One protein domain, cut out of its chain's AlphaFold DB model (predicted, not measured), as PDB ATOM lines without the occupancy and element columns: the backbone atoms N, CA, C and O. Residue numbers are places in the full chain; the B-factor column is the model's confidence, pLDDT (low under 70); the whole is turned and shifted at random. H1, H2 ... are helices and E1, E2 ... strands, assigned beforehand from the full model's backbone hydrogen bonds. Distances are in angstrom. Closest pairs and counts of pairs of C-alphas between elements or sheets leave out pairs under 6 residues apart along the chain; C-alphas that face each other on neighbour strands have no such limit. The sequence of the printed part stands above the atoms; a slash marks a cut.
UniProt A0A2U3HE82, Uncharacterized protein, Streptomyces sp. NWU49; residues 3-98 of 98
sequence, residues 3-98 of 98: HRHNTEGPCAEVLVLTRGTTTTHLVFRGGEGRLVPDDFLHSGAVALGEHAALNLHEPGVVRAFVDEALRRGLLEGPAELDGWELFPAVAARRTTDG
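This is residues 3 to 98 of the 98 residues of an uncharacterized protein of Streptomyces sp. NWU49 (UniProt A0A2U3HE82). A long hairpin of E1 and E2, with the short E5 alongside E2, makes a narrow three-stranded sheet at one side of the domain. Across from it, the helix H1 and the small second hairpin of E3 and E4 are joined by H2, which packs on H1 and E4 and runs away from the sheet. The printed part has 96 residues, with two named helices and five named strands in the order E1 E2 E3 E4 H1 E5 H2. The larger sheet has the order E1, E2, E5 and is mixed, the smaller is antiparallel, and the class is mixed, helices and strands. The whole is compact, with a radius of gyration of the C-alphas of 13.0 A and spans of 34 by 33 by 20 A.

E1, residues 12 to 19, and E2, residues 22 to 29, form an antiparallel hairpin at 162 degrees, with N 15 and O 26 within hydrogen-bond range at 2.9 A. Residues 3 to 4 also pair antiparallel with residues 12 to 13 of E1. E3, residues 45 to 48, and E4, residues 52 to 55, form a second antiparallel hairpin at 162 degrees, with N 54 and O 46 at 2.8 A. Residues 34 to 35 pair antiparallel with residues 47 to 48 of E3. The closest C-alphas of E2 and E3, those of Phe 28 and Val 46, are 7.3 A apart. H1, residues 59 to 71, only grazes the sheet of E1 and E2 with its residues 62 to 69; its closest C-alphas to E1 are those of Val 66 and Leu 17, 7.5 A. E5, residues 80 to 82, is parallel to E2 at 38 degrees, with N 81 and O 25 at 2.8 A. H2, residues 87 to 96, touches H1 at a steep tilt of 58 degrees, opposite ways, and their closest C-alphas, those of Val 90 and Ala 64, are 5.8 A apart. The closest C-alphas of E4 and H2, those of Ala 52 and Ala 91, are 6.4 A apart. H2 is apart from E1 and E2. In H1 and H2 every O i to N i+4 pair is within hydrogen-bond range.

E1 begins at C-alpha 12, (181.659, 188.876, 224.712), and is 22.4 A long; E2 is 22.2 A. E3 and E4 measure 10.4 A and 10.3 A. H1 begins at C-alpha 59, (187.341, 175.180, 237.671), and is 18.1 A long. E5 measures 7.0 A. H2 is 14.5 A long and ends at C-alpha 96, (201.234, 182.807, 242.369).

The two C-alphas farthest apart, those of Glu 8 and Gly 98, are 38.6 A apart. The printed part has no cut. The link from E2 to E3, 15 residues, is long. Mean pLDDT of the printed part is 81.4, with residues 6 to 10, 38 to 42, 50 to 51 and 96 to 98 under 70.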
ATOM      1  N   HIS A   3     179.139 182.086 225.412       76.25
ATOM      2  CA  HIS A   3     179.622 183.043 224.427       76.25
ATOM      3  C   HIS A   3     178.450 183.896 223.907       76.25
ATOM      4  O   HIS A   3     177.379 183.363 223.600       76.25
ATOM      5  N   ARG A   4     178.628 185.215 223.824       76.56
ATOM      6  CA  ARG A   4     177.672 186.175 223.260       76.56
ATOM      7  C   ARG A   4     178.318 186.817 222.033       76.56
ATOM      8  O   ARG A   4     179.087 187.769 222.157       76.56
ATOM      9  N   HIS A   5     177.975 186.286 220.864       73.81
ATOM     10  CA  HIS A   5     178.393 186.845 219.584       73.81
ATOM     11  C   HIS A   5     177.623 188.141 219.307       73.81
ATOM     12  O   HIS A   5     176.415 188.210 219.563       73.81
ATOM     13  N   ASN A   6     178.312 189.165 218.808       65.44
ATOM     14  CA  ASN A   6     177.701 190.427 218.416       65.44
ATOM     15  C   ASN A   6     178.102 190.744 216.973       65.44
ATOM     16  O   ASN A   6     179.281 190.824 216.665       65.44
ATOM     17  N   THR A   7     177.116 190.929 216.096       62.97
ATOM     18  CA  THR A   7     177.342 191.197 214.667       62.97
ATOM     19  C   THR A   7     177.654 192.666 214.370       62.97
ATOM     20  O   THR A   7     178.102 192.979 213.274       62.97
ATOM     21  N   GLU A   8     177.404 193.572 215.321       62.00
ATOM     22  CA  GLU A   8     177.551 195.029 215.151       62.00
ATOM     23  C   GLU A   8     178.540 195.656 216.156       62.00
ATOM     24  O   GLU A   8     178.667 196.876 216.246       62.00
ATOM     25  N   GLY A   9     179.249 194.839 216.939       61.84
ATOM     26  CA  GLY A   9     180.197 195.291 217.959       61.84
ATOM     27  C   GLY A   9     181.033 194.137 218.511       61.84
ATOM     28  O   GLY A   9     180.916 193.020 218.021       61.84
ATOM     29  N   PRO A  10     181.875 194.364 219.533       69.25
ATOM     30  CA  PRO A  10     182.774 193.324 220.013       69.25
ATOM     31  C   PRO A  10     182.002 192.158 220.645       69.25
ATOM     32  O   PRO A  10     181.069 192.370 221.432       69.25
ATOM     33  N   CYS A  11     182.428 190.932 220.330       81.50
ATOM     34  CA  CYS A  11     181.978 189.709 220.990       81.50
ATOM     35  C   CYS A  11     182.194 189.775 222.509       81.50
ATOM     36  O   CYS A  11     182.987 190.575 223.012       81.50
ATOM     37  N   ALA A  12     181.481 188.947 223.269       84.12
ATOM     38  CA  ALA A  12     181.659 188.876 224.712       84.12
ATOM     39  C   ALA A  12     181.586 187.445 225.241       84.12
ATOM     40  O   ALA A  12     180.775 186.643 224.790       84.12
ATOM     41  N   GLU A  13     182.377 187.153 226.266       87.38
ATOM     42  CA  GLU A  13     182.236 185.933 227.057       87.38
ATOM     43  C   GLU A  13     181.456 186.220 228.335       87.38
ATOM     44  O   GLU A  13     181.655 187.245 228.983       87.38
ATOM     45  N   VAL A  14     180.548 185.325 228.715       89.25
ATOM     46  CA  VAL A  14     179.708 185.490 229.906       89.25
ATOM     47  C   VAL A  14     179.916 184.322 230.862       89.25
ATOM     48  O   VAL A  14     179.527 183.176 230.598       89.25
ATOM     49  N   LEU A  15     180.486 184.616 232.031       89.19
ATOM     50  CA  LEU A  15     180.539 183.681 233.146       89.19
ATOM     51  C   LEU A  15     179.300 183.878 234.024       89.19
ATOM     52  O   LEU A  15     179.118 184.908 234.666       89.19
ATOM     53  N   VAL A  16     178.434 182.868 234.030       90.25
ATOM     54  CA  VAL A  16     177.209 182.844 234.835       90.25
ATOM     55  C   VAL A  16     177.532 182.243 236.196       90.25
ATOM     56  O   VAL A  16     177.993 181.102 236.266       90.25
ATOM     57  N   LEU A  17     177.277 183.004 237.256       86.56
ATOM     58  CA  LEU A  17     177.443 182.598 238.646       86.56
ATOM     59  C   LEU A  17     176.064 182.532 239.304       86.56
ATOM     60  O   LEU A  17     175.344 183.525 239.337       86.56
ATOM     61  N   THR A  18     175.696 181.374 239.846       83.56
ATOM     62  CA  THR A  18     174.407 181.187 240.528       83.56
ATOM     63  C   THR A  18     174.640 180.843 241.992       83.56
ATOM     64  O   THR A  18     175.390 179.920 242.310       83.56
ATOM     65  N   ARG A  19     173.982 181.580 242.893       81.44
ATOM     66  CA  ARG A  19     174.008 181.364 244.344       81.44
ATOM     67  C   ARG A  19     172.579 181.383 244.880       81.44
ATOM     68  O   ARG A  19     171.929 182.424 244.901       81.44
ATOM     69  N   GLY A  20     172.092 180.227 245.333       84.38
ATOM     70  CA  GLY A  20     170.684 180.073 245.701       84.38
ATOM     71  C   GLY A  20     169.786 180.357 244.494       84.38
ATOM     72  O   GLY A  20     169.927 179.710 243.461       84.38
ATOM     73  N   THR A  21     168.894 181.342 244.615       83.00
ATOM     74  CA  THR A  21     168.025 181.816 243.523       83.00
ATOM     75  C   THR A  21     168.591 183.025 242.772       83.00
ATOM     76  O   THR A  21     168.026 183.436 241.759       83.00
ATOM     77  N   THR A  22     169.705 183.595 243.236       84.38
ATOM     78  CA  THR A  22     170.331 184.776 242.635       84.38
ATOM     79  C   THR A  22     171.321 184.357 241.556       84.38
ATOM     80  O   THR A  22     172.148 183.469 241.768       84.38
ATOM     81  N   THR A  23     171.251 185.005 240.393       88.56
ATOM     82  CA  THR A  23     172.181 184.777 239.281       88.56
ATOM     83  C   THR A  23     172.870 186.079 238.894       88.56
ATOM     84  O   THR A  23     172.204 187.067 238.598       88.56
ATOM     85  N   THR A  24     174.197 186.054 238.870       90.38
ATOM     86  CA  THR A  24     175.068 187.163 238.474       90.38
ATOM     87  C   THR A  24     175.805 186.779 237.193       90.38
ATOM     88  O   THR A  24     176.285 185.652 237.051       90.38
ATOM     89  N   HIS A  25     175.905 187.704 236.245       91.75
ATOM     90  CA  HIS A  25     176.619 187.505 234.987       91.75
ATOM     91  C   HIS A  25     177.870 188.376 234.968       91.75
ATOM     92  O   HIS A  25     177.768 189.599 234.969       91.75
ATOM     93  N   LEU A  26     179.047 187.760 234.906       91.06
ATOM     94  CA  LEU A  26     180.282 188.477 234.603       91.06
ATOM     95  C   LEU A  26     180.450 188.512 233.087       91.06
ATOM     96  O   LEU A  26     180.592 187.463 232.457       91.06
ATOM     97  N   VAL A  27     180.401 189.707 232.507       91.38
ATOM     98  CA  VAL A  27     180.468 189.928 231.061       91.38
ATOM     99  C   VAL A  27     181.856 190.445 230.701       91.38
ATOM    100  O   VAL A  27     182.244 191.537 231.104       91.38
ATOM    101  N   PHE A  28     182.587 189.675 229.908       89.31
ATOM    102  CA  PHE A  28     183.891 190.020 229.358       89.31
ATOM    103  C   PHE A  28     183.695 190.483 227.920       89.31
ATOM    104  O   PHE A  28     183.629 189.666 227.009       89.31
ATOM    105  N   ARG A  29     183.548 191.793 227.707       88.25
ATOM    106  CA  ARG A  29     183.426 192.367 226.356       88.25
ATOM    107  C   ARG A  29     184.795 192.460 225.686       88.25
ATOM    108  O   ARG A  29     185.722 192.982 226.305       88.25
ATOM    109  N   GLY A  30     184.907 191.990 224.450       82.00
ATOM    110  CA  GLY A  30     186.074 192.224 223.608       82.00
ATOM    111  C   GLY A  30     186.280 193.713 223.329       82.00
ATOM    112  O   GLY A  30     185.377 194.533 223.524       82.00
ATOM    113  N   GLY A  31     187.478 194.078 222.891       80.62
ATOM    114  CA  GLY A  31     187.828 195.459 222.571       80.62
ATOM    115  C   GLY A  31     189.334 195.682 222.601       80.62
ATOM    116  O   GLY A  31     190.112 194.734 222.692       80.62
ATOM    117  N   GLU A  32     189.762 196.939 222.539       79.25
ATOM    118  CA  GLU A  32     191.184 197.288 222.543       79.25
ATOM    119  C   GLU A  32     191.897 196.721 223.787       79.25
ATOM    120  O   GLU A  32     191.520 196.998 224.927       79.25
ATOM    121  N   GLY A  33     192.885 195.846 223.565       78.00
ATOM    122  CA  GLY A  33     193.628 195.149 224.623       78.00
ATOM    123  C   GLY A  33     192.863 194.044 225.369       78.00
ATOM    124  O   GLY A  33     193.462 193.387 226.219       78.00
ATOM    125  N   ARG A  34     191.580 193.814 225.055       85.25
ATOM    126  CA  ARG A  34     190.696 192.799 225.655       85.25
ATOM    127  C   ARG A  34     190.362 191.736 224.613       85.25
ATOM    128  O   ARG A  34     189.499 191.933 223.758       85.25
ATOM    129  N   LEU A  35     191.046 190.605 224.698       78.19
ATOM    130  CA  LEU A  35     190.881 189.492 223.775       78.19
ATOM    131  C   LEU A  35     189.822 188.532 224.313       78.19
ATOM    132  O   LEU A  35     189.908 188.047 225.442       78.19
ATOM    133  N   VAL A  36     188.834 188.258 223.475       75.06
ATOM    134  CA  VAL A  36     187.807 187.231 223.666       75.06
ATOM    135  C   VAL A  36     187.708 186.432 222.370       75.06
ATOM    136  O   VAL A  36     188.180 186.915 221.337       75.06
ATOM    137  N   PRO A  37     187.122 185.227 222.376       72.75
ATOM    138  CA  PRO A  37     187.051 184.430 221.172       72.75
ATOM    139  C   PRO A  37     186.155 185.125 220.149       72.75
ATOM    140  O   PRO A  37     185.007 185.423 220.455       72.75
ATOM    141  N   ASP A  38     186.685 185.406 218.961       63.00
ATOM    142  CA  ASP A  38     185.958 186.015 217.844       63.00
ATOM    143  C   ASP A  38     186.163 185.115 216.614       63.00
ATOM    144  O   ASP A  38     187.165 185.202 215.909       63.00
ATOM    145  N   ASP A  39     185.278 184.127 216.469       53.81
ATOM    146  CA  ASP A  39     185.258 183.047 215.465       53.81
ATOM    147  C   ASP A  39     186.313 181.917 215.555       53.81
ATOM    148  O   ASP A  39     185.925 180.748 215.536       53.81
ATOM    149  N   PHE A  40     187.623 182.183 215.671       46.12
ATOM    150  CA  PHE A  40     188.661 181.122 215.539       46.12
ATOM    151  C   PHE A  40     189.351 180.671 216.840       46.12
ATOM    152  O   PHE A  40     190.123 179.710 216.836       46.12
ATOM    153  N   LEU A  41     189.098 181.349 217.957       54.34
ATOM    154  CA  LEU A  41     189.677 181.034 219.269       54.34
ATOM    155  C   LEU A  41     188.795 180.038 220.038       54.34
ATOM    156  O   LEU A  41     187.576 180.010 219.882       54.34
ATOM    157  N   HIS A  42     189.401 179.228 220.912       58.75
ATOM    158  CA  HIS A  42     188.639 178.343 221.794       58.75
ATOM    159  C   HIS A  42     187.716 179.163 222.706       58.75
ATOM    160  O   HIS A  42     188.156 180.098 223.377       58.75
ATOM    161  N   SER A  43     186.435 178.784 222.738       70.56
ATOM    162  CA  SER A  43     185.428 179.354 223.635       70.56
ATOM    163  C   SER A  43     185.962 179.414 225.074       70.56
ATOM    164  O   SER A  43     186.581 178.464 225.550       70.56
ATOM    165  N   GLY A  44     185.767 180.547 225.752       72.56
ATOM    166  CA  GLY A  44     186.103 180.702 227.175       72.56
ATOM    167  C   GLY A  44     187.502 181.186 227.490       72.56
ATOM    168  O   GLY A  44     187.784 181.425 228.662       72.56
ATOM    169  N   ALA A  45     188.350 181.407 226.491       83.38
ATOM    170  CA  ALA A  45     189.578 182.163 226.688       83.38
ATOM    171  C   ALA A  45     189.273 183.666 226.789       83.38
ATOM    172  O   ALA A  45     188.692 184.245 225.877       83.38
ATOM    173  N   VAL A  46     189.692 184.308 227.877       85.88
ATOM    174  CA  VAL A  46     189.684 185.772 228.018       85.88
ATOM    175  C   VAL A  46     191.093 186.239 228.351       85.88
ATOM    176  O   VAL A  46     191.739 185.664 229.228       85.88
ATOM    177  N   ALA A  47     191.600 187.252 227.652       85.31
ATOM    178  CA  ALA A  47     192.952 187.755 227.874       85.31
ATOM    179  C   ALA A  47     193.038 189.283 227.856       85.31
ATOM    180  O   ALA A  47     192.296 189.962 227.146       85.31
ATOM    181  N   LEU A  48     193.963 189.809 228.656       84.31
ATOM    182  CA  LEU A  48     194.287 191.227 228.739       84.31
ATOM    183  C   LEU A  48     195.748 191.420 228.312       84.31
ATOM    184  O   LEU A  48     196.670 191.045 229.042       84.31
ATOM    185  N   GLY A  49     195.956 191.990 227.123       76.19
ATOM    186  CA  GLY A  49     197.275 192.057 226.484       76.19
ATOM    187  C   GLY A  49     197.885 190.674 226.194       76.19
ATOM    188  O   GLY A  49     197.180 189.670 226.137       76.19
ATOM    189  N   GLU A  50     199.207 190.616 226.011       66.19
ATOM    190  CA  GLU A  50     199.914 189.382 225.610       66.19
ATOM    191  C   GLU A  50     200.228 188.418 226.770       66.19
ATOM    192  O   GLU A  50     200.573 187.264 226.535       66.19
ATOM    193  N   HIS A  51     200.122 188.867 228.026       63.69
ATOM    194  CA  HIS A  51     200.747 188.174 229.166       63.69
ATOM    195  C   HIS A  51     199.766 187.609 230.195       63.69
ATOM    196  O   HIS A  51     200.180 186.899 231.108       63.69
ATOM    197  N   ALA A  52     198.474 187.913 230.080       79.44
ATOM    198  CA  ALA A  52     197.472 187.431 231.020       79.44
ATOM    199  C   ALA A  52     196.296 186.843 230.250       79.44
ATOM    200  O   ALA A  52     195.466 187.583 229.731       79.44
ATOM    201  N   ALA A  53     196.228 185.514 230.199       84.94
ATOM    202  CA  ALA A  53     195.110 184.763 229.643       84.94
ATOM    203  C   ALA A  53     194.512 183.861 230.726       84.94
ATOM    204  O   ALA A  53     195.231 183.211 231.483       84.94
ATOM    205  N   LEU A  54     193.185 183.828 230.801       87.50
ATOM    206  CA  LEU A  54     192.429 182.979 231.710       87.50
ATOM    207  C   LEU A  54     191.436 182.148 230.910       87.50
ATOM    208  O   LEU A  54     190.760 182.649 230.013       87.50
ATOM    209  N   ASN A  55     191.317 180.878 231.279       88.88
ATOM    210  CA  ASN A  55     190.337 179.977 230.700       88.88
ATOM    211  C   ASN A  55     189.129 179.842 231.636       88.88
ATOM    212  O   ASN A  55     189.210 179.219 232.692       88.88
ATOM    213  N   LEU A  56     187.984 180.390 231.237       88.19
ATOM    214  CA  LEU A  56     186.730 180.344 231.993       88.19
ATOM    215  C   LEU A  56     186.120 178.932 232.092       88.19
ATOM    216  O   LEU A  56     185.144 178.749 232.821       88.19
ATOM    217  N   HIS A  57     186.673 177.935 231.393       86.56
ATOM    218  CA  HIS A  57     186.332 176.525 231.596       86.56
ATOM    219  C   HIS A  57     187.115 175.868 232.730       86.56
ATOM    220  O   HIS A  57     186.700 174.818 233.222       86.56
ATOM    221  N   GLU A  58     188.225 176.458 233.174       88.88
ATOM    222  CA  GLU A  58     188.999 175.887 234.266       88.88
ATOM    223  C   GLU A  58     188.286 176.108 235.605       88.88
ATOM    224  O   GLU A  58     188.063 177.253 236.012       88.88
ATOM    225  N   PRO A  59     187.995 175.039 236.372       88.81
ATOM    226  CA  PRO A  59     187.341 175.180 237.671       88.81
ATOM    227  C   PRO A  59     188.119 176.076 238.644       88.81
ATOM    228  O   PRO A  59     187.518 176.743 239.481       88.81
ATOM    229  N   GLY A  60     189.454 176.102 238.543       90.38
ATOM    230  CA  GLY A  60     190.309 176.976 239.349       90.38
ATOM    231  C   GLY A  60     190.127 178.460 239.023       90.38
ATOM    232  O   GLY A  60     190.037 179.274 239.938       90.38
ATOM    233  N   VAL A  61     190.008 178.804 237.738       91.25
ATOM    234  CA  VAL A  61     189.720 180.171 237.277       91.25
ATOM    235  C   VAL A  61     188.332 180.602 237.744       91.25
ATOM    236  O   VAL A  61     188.184 181.672 238.328       91.25
ATOM    237  N   VAL A  62     187.322 179.745 237.559       90.69
ATOM    238  CA  VAL A  62     185.943 180.038 237.983       90.69
ATOM    239  C   VAL A  62     185.865 180.268 239.493       90.69
ATOM    240  O   VAL A  62     185.262 181.250 239.922       90.69
ATOM    241  N   ARG A  63     186.503 179.413 240.305       91.12
ATOM    242  CA  ARG A  63     186.554 179.597 241.765       91.12
ATOM    243  C   ARG A  63     187.216 180.916 242.152       91.12
ATOM    244  O   ARG A  63     186.662 181.631 242.973       91.12
ATOM    245  N   ALA A  64     188.319 181.290 241.507       92.81
ATOM    246  CA  ALA A  64     188.985 182.559 241.787       92.81
ATOM    247  C   ALA A  64     188.105 183.783 241.455       92.81
ATOM    248  O   ALA A  64     188.101 184.750 242.217       92.81
ATOM    249  N   PHE A  65     187.314 183.738 240.375       92.44
ATOM    250  CA  PHE A  65     186.315 184.779 240.088       92.44
ATOM    251  C   PHE A  65     185.201 184.827 241.139       92.44
ATOM    252  O   PHE A  65     184.804 185.915 241.549       92.44
ATOM    253  N   VAL A  66     184.709 183.668 241.587       90.88
ATOM    254  CA  VAL A  66     183.700 183.589 242.656       90.88
ATOM    255  C   VAL A  66     184.244 184.177 243.958       90.88
ATOM    256  O   VAL A  66     183.578 185.014 244.562       90.88
ATOM    257  N   ASP A  67     185.450 183.788 244.363       91.69
ATOM    258  CA  ASP A  67     186.085 184.255 245.596       91.69
ATOM    259  C   ASP A  67     186.300 185.769 245.572       91.69
ATOM    260  O   ASP A  67     186.004 186.460 246.547       91.69
ATOM    261  N   GLU A  68     186.770 186.309 244.447       93.38
ATOM    262  CA  GLU A  68     186.979 187.746 244.300       93.38
ATOM    263  C   GLU A  68     185.653 188.521 244.267       93.38
ATOM    264  O   GLU A  68     185.538 189.566 244.910       93.38
ATOM    265  N   ALA A  69     184.626 188.004 243.585       90.06
ATOM    266  CA  ALA A  69     183.298 188.615 243.576       90.06
ATOM    267  C   ALA A  69     182.656 188.607 244.975       90.06
ATOM    268  O   ALA A  69     182.074 189.611 245.388       90.06
ATOM    269  N   LEU A  70     182.812 187.518 245.738       89.38
ATOM    270  CA  LEU A  70     182.384 187.435 247.137       89.38
ATOM    271  C   LEU A  70     183.136 188.431 248.018       89.38
ATOM    272  O   LEU A  70     182.511 189.154 248.790       89.38
ATOM    273  N   ARG A  71     184.465 188.513 247.877       90.25
ATOM    274  CA  ARG A  71     185.311 189.445 248.636       90.25
ATOM    275  C   ARG A  71     184.893 190.903 248.430       90.25
ATOM    276  O   ARG A  71     185.050 191.713 249.339       90.25
ATOM    277  N   ARG A  72     184.378 191.237 247.244       89.50
ATOM    278  CA  ARG A  72     183.889 192.578 246.889       89.50
ATOM    279  C   ARG A  72     182.395 192.800 247.167       89.50
ATOM    280  O   ARG A  72     181.914 193.893 246.897       89.50
ATOM    281  N   GLY A  73     181.659 191.802 247.667       88.19
ATOM    282  CA  GLY A  73     180.211 191.914 247.902       88.19
ATOM    283  C   GLY A  73     179.369 191.984 246.620       88.19
ATOM    284  O   GLY A  73     178.243 192.459 246.632       88.19
ATOM    285  N   LEU A  74     179.895 191.514 245.485       85.75
ATOM    286  CA  LEU A  74     179.261 191.680 244.169       85.75
ATOM    287  C   LEU A  74     178.199 190.614 243.842       85.75
ATOM    288  O   LEU A  74     177.549 190.688 242.802       85.75
ATOM    289  N   LEU A  75     178.020 189.613 244.711       81.31
ATOM    290  CA  LEU A  75     177.069 188.507 244.520       81.31
ATOM    291  C   LEU A  75     175.773 188.665 245.338       81.31
ATOM    292  O   LEU A  75     175.057 187.688 245.556       81.31
ATOM    293  N   GLU A  76     175.477 189.873 245.820       78.75
ATOM    294  CA  GLU A  76     174.322 190.151 246.688       78.75
ATOM    295  C   GLU A  76     172.993 190.324 245.926       78.75
ATOM    296  O   GLU A  76     171.928 190.360 246.539       78.75
ATOM    297  N   GLY A  77     173.019 190.366 244.590       72.25
ATOM    298  CA  GLY A  77     171.816 190.512 243.771       72.25
ATOM    299  C   GLY A  77     172.018 190.129 242.301       72.25
ATOM    300  O   GLY A  77     173.150 189.902 241.863       72.25
ATOM    301  N   PRO A  78     170.920 190.020 241.527       71.19
ATOM    302  CA  PRO A  78     171.003 189.768 240.099       71.19
ATOM    303  C   PRO A  78     171.594 190.991 239.396       71.19
ATOM    304  O   PRO A  78     170.998 192.065 239.393       71.19
ATOM    305  N   ALA A  79     172.780 190.824 238.816       82.12
ATOM    306  CA  ALA A  79     173.510 191.895 238.155       82.12
ATOM    307  C   ALA A  79     174.284 191.364 236.944       82.12
ATOM    308  O   ALA A  79     174.810 190.248 236.973       82.12
ATOM    309  N   GLU A  80     174.374 192.181 235.895       88.62
ATOM    310  CA  GLU A  80     175.440 192.058 234.901       88.62
ATOM    311  C   GLU A  80     176.600 192.957 235.350       88.62
ATOM    312  O   GLU A  80     176.417 194.156 235.551       88.62
ATOM    313  N   LEU A  81     177.783 192.375 235.523       90.50
ATOM    314  CA  LEU A  81     178.999 193.058 235.964       90.50
ATOM    315  C   LEU A  81     180.060 192.983 234.866       90.50
ATOM    316  O   LEU A  81     180.100 192.009 234.111       90.50
ATOM    317  N   ASP A  82     180.945 193.979 234.792       90.44
ATOM    318  CA  ASP A  82     182.116 193.893 233.917       90.44
ATOM    319  C   ASP A  82     183.137 192.908 234.521       90.44
ATOM    320  O   ASP A  82     183.754 193.165 235.557       90.44
ATOM    321  N   GLY A  83     183.318 191.757 233.867       89.31
ATOM    322  CA  GLY A  83     184.262 190.724 234.300       89.31
ATOM    323  C   GLY A  83     185.720 191.197 234.282       89.31
ATOM    324  O   GLY A  83     186.550 190.681 235.038       89.31
ATOM    325  N   TRP A  84     186.036 192.216 233.480       91.75
ATOM    326  CA  TRP A  84     187.380 192.783 233.397       91.75
ATOM    327  C   TRP A  84     187.807 193.514 234.674       91.75
ATOM    328  O   TRP A  84     188.999 193.566 234.958       91.75
ATOM    329  N   GLU A  85     186.879 194.004 235.502       91.62
ATOM    330  CA  GLU A  85     187.216 194.644 236.787       91.62
ATOM    331  C   GLU A  85     187.778 193.657 237.825       91.62
ATOM    332  O   GLU A  85     188.482 194.036 238.770       91.62
ATOM    333  N   LEU A  86     187.451 192.374 237.663       91.25
ATOM    334  CA  LEU A  86     187.895 191.270 238.513       91.25
ATOM    335  C   LEU A  86     189.152 190.597 237.944       91.25
ATOM    336  O   LEU A  86     189.945 190.025 238.695       91.25
ATOM    337  N   PHE A  87     189.355 190.697 236.627       91.31
ATOM    338  CA  PHE A  87     190.390 189.985 235.883       91.31
ATOM    339  C   PHE A  87     191.814 190.176 236.443       91.31
ATOM    340  O   PHE A  87     192.464 189.159 236.684       91.31
ATOM    341  N   PRO A  88     192.319 191.399 236.732       91.00
ATOM    342  CA  PRO A  88     193.689 191.570 237.225       91.00
ATOM    343  C   PRO A  88     193.944 190.857 238.557       91.00
ATOM    344  O   PRO A  88     194.994 190.247 238.748       91.00
ATOM    345  N   ALA A  89     192.962 190.889 239.465       90.50
ATOM    346  CA  ALA A  89     193.061 190.222 240.759       90.50
ATOM    347  C   ALA A  89     193.070 188.694 240.602       90.50
ATOM    348  O   ALA A  89     193.833 188.009 241.276       90.50
ATOM    349  N   VAL A  90     192.259 188.153 239.686       90.81
ATOM    350  CA  VAL A  90     192.234 186.713 239.396       90.81
ATOM    351  C   VAL A  90     193.523 186.261 238.705       90.81
ATOM    352  O   VAL A  90     194.099 185.249 239.104       90.81
ATOM    353  N   ALA A  91     194.009 187.018 237.720       88.75
ATOM    354  CA  ALA A  91     195.248 186.721 237.006       88.75
ATOM    355  C   ALA A  91     196.458 186.675 237.954       88.75
ATOM    356  O   ALA A  91     197.205 185.699 237.935       88.75
ATOM    357  N   ALA A  92     196.594 187.657 238.854       87.31
ATOM    358  CA  ALA A  92     197.682 187.706 239.835       87.31
ATOM    359  C   ALA A  92     197.682 186.513 240.811       87.31
ATOM    360  O   ALA A  92     198.736 186.033 241.233       87.31
ATOM    361  N   ARG A  93     196.499 185.994 241.169       84.44
ATOM    362  CA  ARG A  93     196.394 184.792 242.012       84.44
ATOM    363  C   ARG A  93     196.890 183.556 241.267       84.44
ATOM    364  O   ARG A  93     197.639 182.770 241.831       84.44
ATOM    365  N   ARG A  94     196.560 183.430 239.978       81.38
ATOM    366  CA  ARG A  94     196.979 182.278 239.165       81.38
ATOM    367  C   ARG A  94     198.467 182.251 238.844       81.38
ATOM    368  O   ARG A  94     199.008 181.163 238.712       81.38
ATOM    369  N   THR A  95     199.128 183.402 238.752       74.00
ATOM    370  CA  THR A  95     200.592 183.444 238.610       74.00
ATOM    371  C   THR A  95     201.325 183.086 239.902       74.00
ATOM    372  O   THR A  95     202.510 182.788 239.849       74.00
ATOM    373  N   THR A  96     200.648 183.135 241.055       61.81
ATOM    374  CA  THR A  96     201.234 182.807 242.369       61.81
ATOM    375  C   THR A  96     201.033 181.332 242.749       61.81
ATOM    376  O   THR A  96     201.810 180.793 243.527       61.81
ATOM    377  N   ASP A  97     200.018 180.673 242.181       55.88
ATOM    378  CA  ASP A  97     199.712 179.245 242.381       55.88
ATOM    379  C   ASP A  97     200.478 178.304 241.413       55.88
ATOM    380  O   ASP A  97     200.159 177.113 241.341       55.88
ATOM    381  N   GLY A  98     201.419 178.841 240.626       46.28
ATOM    382  CA  GLY A  98     202.190 178.136 239.591       46.28
ATOM    383  C   GLY A  98     203.631 177.841 239.983       46.28
ATOM    384  O   GLY A  98     204.225 178.659 240.718       46.28
TER     385      GLY A  98